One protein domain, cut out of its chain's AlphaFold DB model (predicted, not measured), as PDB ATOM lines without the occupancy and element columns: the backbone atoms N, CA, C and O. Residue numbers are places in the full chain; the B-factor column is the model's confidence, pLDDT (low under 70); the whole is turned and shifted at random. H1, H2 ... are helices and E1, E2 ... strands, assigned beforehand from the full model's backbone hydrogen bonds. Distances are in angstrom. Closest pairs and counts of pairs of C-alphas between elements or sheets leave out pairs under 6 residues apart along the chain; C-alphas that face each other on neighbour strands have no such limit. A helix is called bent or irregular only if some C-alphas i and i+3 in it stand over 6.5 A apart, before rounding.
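This is residues 135 to 180 of the 225 residues of the protein "DNA-directed DNA polymerase" of Spirochaetes bacterium (UniProt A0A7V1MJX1). A small three-stranded antiparallel sheet has one short helix, H1, packed across one of its faces, and a long loop, residues 138 to 150, joins the short edge strand E1 to that helix. The long strand E2 runs between the other two in a staggered way, pairing with E1 over its residues 167 to 169 and with E3, its hairpin partner, over residues 170 to 173. The printed part has 46 residues, with one named helix and three named strands in the order E1, H1, E2, E3, and the sheet order is E1, E2, E3. The class is mixed, helices and strands, with under half of the residues in named elements. The whole is compact, with a radius of gyration of the C-alphas of 9.6 A, and rounded, spanning 26 by 22 by 16 A.

In the sheet, the inner strand E2, residues 167 to 173, is antiparallel to the edge strand E1, residues 135 to 137, with 135 degrees between their directions. N 136 and O 168 are 3.0 A apart and N 168 and O 136 are 2.9 A apart, both within hydrogen-bond range. The other edge strand, E3, residues 176 to 179, forms a hairpin with E2, antiparallel at 136 degrees. There N 171 and O 178 are 2.9 A apart, within hydrogen-bond range, as are N 176 and O 173, also at 2.9 A. E1 and E3 are apart. H1, residues 151 to 156, is on the sheet at a height over the sheet of 5.8 A. It only just lies over E2, with 3 of its 6 C-alphas falling on that strand, and runs across the strands, at 68 degrees to E2 on the local plane. The closest C-alphas of H1 and E3 are those of Ala 155 and Gln 178, 4.6 A apart; those of H1 and E2 are His 152 and Ile 168, at 6.1 A. In H1 every O i to N i+4 pair is within hydrogen-bond range.

E2 is the longest strand, 19.0 A from C-alpha 167 at (13.991, -33.122, -14.182) to C-alpha 173 at (18.047, -50.944, -19.490). E3 measures 10.3 A and E1 7.0 A, beginning at C-alpha 135 at (15.933, -36.057, -19.516). H1 measures 8.6 A and is not bent.

The two C-alphas farthest apart are those of Lys 140 and Val 174, at 26.5 A. The link from E1 to H1 is long, with 13 residues; that from H1 to E2 is short, with 10, and that from E2 to E3 is tight, with 2. The printed part has no cut. The mean pLDDT of the printed part is 93.2, and no printed residue is under 70.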
ATOM      1  N   VAL A 135      16.337 -37.079 -20.487       93.56
ATOM      2  CA  VAL A 135      15.933 -36.057 -19.516       93.56
ATOM      3  C   VAL A 135      14.476 -35.685 -19.744       93.56
ATOM      4  O   VAL A 135      14.080 -35.298 -20.844       93.56
ATOM      5  N   LYS A 136      13.645 -35.788 -18.701       92.44
ATOM      6  CA  LYS A 136      12.238 -35.386 -18.800       92.44
ATOM      7  C   LYS A 136      11.693 -34.835 -17.494       92.44
ATOM      8  O   LYS A 136      11.869 -35.425 -16.434       92.44
ATOM      9  N   ALA A 137      10.988 -33.710 -17.593       93.31
ATOM     10  CA  ALA A 137      10.353 -33.074 -16.447       93.31
ATOM     11  C   ALA A 137       9.160 -33.892 -15.941       93.31
ATOM     12  O   ALA A 137       8.253 -34.224 -16.715       93.31
ATOM     13  N   LEU A 138       9.137 -34.143 -14.637       92.94
ATOM     14  CA  LEU A 138       7.980 -34.653 -13.926       92.94
ATOM     15  C   LEU A 138       6.979 -33.502 -13.726       92.94
ATOM     16  O   LEU A 138       7.303 -32.480 -13.128       92.94
ATOM     17  N   ARG A 139       5.767 -33.636 -14.278       91.19
ATOM     18  CA  ARG A 139       4.760 -32.550 -14.285       91.19
ATOM     19  C   ARG A 139       3.770 -32.621 -13.127       91.19
ATOM     20  O   ARG A 139       3.041 -31.663 -12.896       91.19
ATOM     21  N   LYS A 140       3.691 -33.776 -12.475       90.69
ATOM     22  CA  LYS A 140       2.801 -34.081 -11.355       90.69
ATOM     23  C   LYS A 140       3.524 -35.048 -10.414       90.69
ATOM     24  O   LYS A 140       4.451 -35.710 -10.869       90.69
ATOM     25  N   PRO A 141       3.132 -35.168  -9.144       91.19
ATOM     26  CA  PRO A 141       3.627 -36.226  -8.266       91.19
ATOM     27  C   PRO A 141       3.550 -37.621  -8.908       91.19
ATOM     28  O   PRO A 141       2.591 -37.923  -9.616       91.19
ATOM     29  N   VAL A 142       4.530 -38.490  -8.632       91.94
ATOM     30  CA  VAL A 142       4.595 -39.865  -9.178       91.94
ATOM     31  C   VAL A 142       3.297 -40.638  -8.917       91.94
ATOM     32  O   VAL A 142       2.772 -41.286  -9.819       91.94
ATOM     33  N   LYS A 143       2.733 -40.491  -7.713       89.69
ATOM     34  CA  LYS A 143       1.471 -41.121  -7.289       89.69
ATOM     35  C   LYS A 143       0.238 -40.715  -8.112       89.69
ATOM     36  O   LYS A 143      -0.734 -41.460  -8.142       89.69
ATOM     37  N   ASP A 144       0.276 -39.573  -8.800       91.19
ATOM     38  CA  ASP A 144      -0.865 -39.057  -9.568       91.19
ATOM     39  C   ASP A 144      -0.916 -39.630 -11.001       91.19
ATOM     40  O   ASP A 144      -1.836 -39.337 -11.770       91.19
ATOM     41  N   TYR A 145       0.066 -40.456 -11.388       88.06
ATOM     42  CA  TYR A 145       0.081 -41.174 -12.664       88.06
ATOM     43  C   TYR A 145      -0.596 -42.545 -12.516       88.06
ATOM     44  O   TYR A 145       0.048 -43.535 -12.190       88.06
ATOM     45  N   THR A 146      -1.907 -42.611 -12.775       80.19
ATOM     46  CA  THR A 146      -2.731 -43.800 -12.463       80.19
ATOM     47  C   THR A 146      -3.075 -44.703 -13.654       80.19
ATOM     48  O   THR A 146      -3.429 -45.859 -13.457       80.19
ATOM     49  N   ARG A 147      -3.002 -44.201 -14.897       78.69
ATOM     50  CA  ARG A 147      -3.474 -44.930 -16.100       78.69
ATOM     51  C   ARG A 147      -2.368 -45.595 -16.908       78.69
ATOM     52  O   ARG A 147      -2.492 -46.740 -17.320       78.69
ATOM     53  N   THR A 148      -1.317 -44.846 -17.197       82.50
ATOM     54  CA  THR A 148      -0.101 -45.338 -17.839       82.50
ATOM     55  C   THR A 148       1.056 -44.714 -17.094       82.50
ATOM     56  O   THR A 148       0.979 -43.534 -16.750       82.50
ATOM     57  N   THR A 149       2.106 -45.488 -16.839       86.62
ATOM     58  CA  THR A 149       3.313 -44.994 -16.171       86.62
ATOM     59  C   THR A 149       4.354 -44.689 -17.241       86.62
ATOM     60  O   THR A 149       4.947 -45.612 -17.802       86.62
ATOM     61  N   PRO A 150       4.574 -43.409 -17.591       92.88
ATOM     62  CA  PRO A 150       5.582 -43.057 -18.575       92.88
ATOM     63  C   PRO A 150       6.994 -43.450 -18.107       92.88
ATOM     64  O   PRO A 150       7.238 -43.495 -16.903       92.88
ATOM     65  N   PRO A 151       7.970 -43.592 -19.023       94.75
ATOM     66  CA  PRO A 151       9.312 -44.059 -18.669       94.75
ATOM     67  C   PRO A 151      10.012 -43.271 -17.556       94.75
ATOM     68  O   PRO A 151      10.417 -43.841 -16.551       94.75
ATOM     69  N   HIS A 152      10.062 -41.945 -17.689       94.81
ATOM     70  CA  HIS A 152      10.586 -41.046 -16.655       94.81
ATOM     71  C   HIS A 152       9.868 -41.155 -15.301       94.81
ATOM     72  O   HIS A 152      10.495 -40.939 -14.274       94.81
ATOM     73  N   VAL A 153       8.579 -41.508 -15.271       95.62
ATOM     74  CA  VAL A 153       7.842 -41.709 -14.013       95.62
ATOM     75  C   VAL A 153       8.210 -43.053 -13.389       95.62
ATOM     76  O   VAL A 153       8.410 -43.114 -12.183       95.62
ATOM     77  N   LYS A 154       8.371 -44.111 -14.201       95.81
ATOM     78  CA  LYS A 154       8.850 -45.425 -13.737       95.81
ATOM     79  C   LYS A 154      10.250 -45.312 -13.127       95.81
ATOM     80  O   LYS A 154      10.472 -45.841 -12.046       95.81
ATOM     81  N   ALA A 155      11.150 -44.570 -13.773       96.50
ATOM     82  CA  ALA A 155      12.467 -44.278 -13.217       96.50
ATOM     83  C   ALA A 155      12.365 -43.436 -11.931       96.50
ATOM     84  O   ALA A 155      12.958 -43.796 -10.923       96.50
ATOM     85  N   ALA A 156      11.565 -42.362 -11.921       96.31
ATOM     86  CA  ALA A 156      11.391 -41.528 -10.729       96.31
ATOM     87  C   ALA A 156      10.851 -42.309  -9.521       96.31
ATOM     88  O   ALA A 156      11.272 -42.052  -8.402       96.31
ATOM     89  N   ALA A 157       9.965 -43.285  -9.730       95.12
ATOM     90  CA  ALA A 157       9.422 -44.115  -8.654       95.12
ATOM     91  C   ALA A 157      10.487 -44.955  -7.920       95.12
ATOM     92  O   ALA A 157      10.238 -45.400  -6.805       95.12
ATOM     93  N   MET A 158      11.660 -45.166  -8.531       95.50
ATOM     94  CA  MET A 158      12.803 -45.867  -7.928       95.50
ATOM     95  C   MET A 158      13.702 -44.937  -7.096       95.50
ATOM     96  O   MET A 158      14.659 -45.400  -6.483       95.50
ATOM     97  N   LEU A 159      13.437 -43.628  -7.109       94.94
ATOM     98  CA  LEU A 159      14.196 -42.621  -6.376       94.94
ATOM     99  C   LEU A 159      13.591 -42.344  -5.000       94.94
ATOM    100  O   LEU A 159      12.393 -42.556  -4.781       94.94
ATOM    101  N   ALA A 160      14.409 -41.796  -4.098       94.38
ATOM    102  CA  ALA A 160      13.933 -41.322  -2.806       94.38
ATOM    103  C   ALA A 160      12.877 -40.206  -2.986       94.38
ATOM    104  O   ALA A 160      12.972 -39.435  -3.949       94.38
ATOM    105  N   PRO A 161      11.858 -40.090  -2.109       92.44
ATOM    106  CA  PRO A 161      10.756 -39.131  -2.266       92.44
ATOM    107  C   PRO A 161      11.191 -37.678  -2.528       92.44
ATOM    108  O   PRO A 161      10.569 -36.971  -3.321       92.44
ATOM    109  N   GLU A 162      12.284 -37.237  -1.914       92.75
ATOM    110  CA  GLU A 162      12.887 -35.910  -2.068       92.75
ATOM    111  C   GLU A 162      13.473 -35.639  -3.469       92.75
ATOM    112  O   GLU A 162      13.607 -34.477  -3.878       92.75
ATOM    113  N   GLU A 163      13.773 -36.696  -4.226       91.94
ATOM    114  CA  GLU A 163      14.289 -36.664  -5.597       91.94
ATOM    115  C   GLU A 163      13.179 -36.831  -6.653       91.94
ATOM    116  O   GLU A 163      13.415 -36.619  -7.843       91.94
ATOM    117  N   GLN A 164      11.943 -37.155  -6.252       92.94
ATOM    118  CA  GLN A 164      10.797 -37.356  -7.154       92.94
ATOM    119  C   GLN A 164      10.191 -36.029  -7.657       92.94
ATOM    120  O   GLN A 164       8.979 -35.810  -7.597       92.94
ATOM    121  N   ARG A 165      11.027 -35.105  -8.144       92.00
ATOM    122  CA  ARG A 165      10.623 -33.760  -8.587       92.00
ATOM    123  C   ARG A 165      11.538 -33.207  -9.676       92.00
ATOM    124  O   ARG A 165      12.693 -33.592  -9.797       92.00
ATOM    125  N   GLY A 166      11.030 -32.245 -10.443       92.81
ATOM    126  CA  GLY A 166      11.829 -31.529 -11.438       92.81
ATOM    127  C   GLY A 166      12.203 -32.395 -12.643       92.81
ATOM    128  O   GLY A 166      11.337 -33.038 -13.239       92.81
ATOM    129  N   LEU A 167      13.473 -32.351 -13.051       94.75
ATOM    130  CA  LEU A 167      13.991 -33.122 -14.182       94.75
ATOM    131  C   LEU A 167      14.423 -34.512 -13.725       94.75
ATOM    132  O   LEU A 167      15.262 -34.646 -12.843       94.75
ATOM    133  N   ILE A 168      13.885 -35.537 -14.379       95.38
ATOM    134  CA  ILE A 168      14.269 -36.924 -14.140       95.38
ATOM    135  C   ILE A 168      15.240 -37.355 -15.228       95.38
ATOM    136  O   ILE A 168      14.921 -37.273 -16.420       95.38
ATOM    137  N   HIS A 169      16.416 -37.804 -14.798       95.88
ATOM    138  CA  HIS A 169      17.453 -38.361 -15.654       95.88
ATOM    139  C   HIS A 169      17.370 -39.882 -15.588       95.88
ATOM    140  O   HIS A 169      17.419 -40.466 -14.505       95.88
ATOM    141  N   TYR A 170      17.211 -40.531 -16.734       96.69
ATOM    142  CA  TYR A 170      17.038 -41.977 -16.790       96.69
ATOM    143  C   TYR A 170      17.687 -42.565 -18.036       96.69
ATOM    144  O   TYR A 170      17.843 -41.889 -19.050       96.69
ATOM    145  N   ILE A 171      18.039 -43.840 -17.959       97.50
ATOM    146  CA  ILE A 171      18.528 -44.637 -19.081       97.50
ATOM    147  C   ILE A 171      17.567 -45.796 -19.329       97.50
ATOM    148  O   ILE A 171      16.812 -46.192 -18.441       97.50
ATOM    149  N   TRP A 172      17.568 -46.324 -20.547       97.81
ATOM    150  CA  TRP A 172      16.896 -47.574 -20.876       97.81
ATOM    151  C   TRP A 172      17.825 -48.759 -20.627       97.81
ATOM    152  O   TRP A 172      18.935 -48.810 -21.161       97.81
ATOM    153  N   THR A 173      17.367 -49.692 -19.807       98.00
ATOM    154  CA  THR A 173      18.047 -50.944 -19.490       98.00
ATOM    155  C   THR A 173      17.227 -52.118 -20.019       98.00
ATOM    156  O   THR A 173      16.116 -51.922 -20.523       98.00
ATOM    157  N   VAL A 174      17.753 -53.337 -19.901       96.81
ATOM    158  CA  VAL A 174      17.047 -54.555 -20.344       96.81
ATOM    159  C   VAL A 174      15.691 -54.762 -19.645       96.81
ATOM    160  O   VAL A 174      14.774 -55.309 -20.250       96.81
ATOM    161  N   ASP A 175      15.511 -54.211 -18.437       96.06
ATOM    162  CA  ASP A 175      14.240 -54.234 -17.683       96.06
ATOM    163  C   ASP A 175      13.443 -52.912 -17.794       96.06
ATOM    164  O   ASP A 175      12.509 -52.601 -17.029       96.06
ATOM    165  N   GLY A 176      13.791 -52.103 -18.794       96.25
ATOM    166  CA  GLY A 176      13.177 -50.821 -19.098       96.25
ATOM    167  C   GLY A 176      13.861 -49.634 -18.409       96.25
ATOM    168  O   GLY A 176      15.049 -49.663 -18.116       96.25
ATOM    169  N   PRO A 177      13.153 -48.515 -18.200       97.12
ATOM    170  CA  PRO A 177      13.782 -47.278 -17.751       97.12
ATOM    171  C   PRO A 177      14.176 -47.328 -16.269       97.12
ATOM    172  O   PRO A 177      13.330 -47.603 -15.415       97.12
ATOM    173  N   GLN A 178      15.430 -46.979 -15.975       97.94
ATOM    174  CA  GLN A 178      15.987 -46.851 -14.623       97.94
ATOM    175  C   GLN A 178      16.688 -45.494 -14.444       97.94
ATOM    176  O   GLN A 178      17.120 -44.898 -15.437       97.94
ATOM    177  N   PRO A 179      16.802 -44.962 -13.210       97.31
ATOM    178  CA  PRO A 179      17.491 -43.699 -12.972       97.31
ATOM    179  C   PRO A 179      18.950 -43.759 -13.424       97.31
ATOM    180  O   PRO A 179      19.655 -44.735 -13.162       97.31
ATOM    181  N   ALA A 180      19.411 -42.696 -14.079       96.00
ATOM    182  CA  ALA A 180      20.796 -42.609 -14.521       96.00
ATOM    183  C   ALA A 180      21.744 -42.660 -13.309       96.00
ATOM    184  O   ALA A 180      21.551 -41.928 -12.339       96.00
TER     185      ALA A 180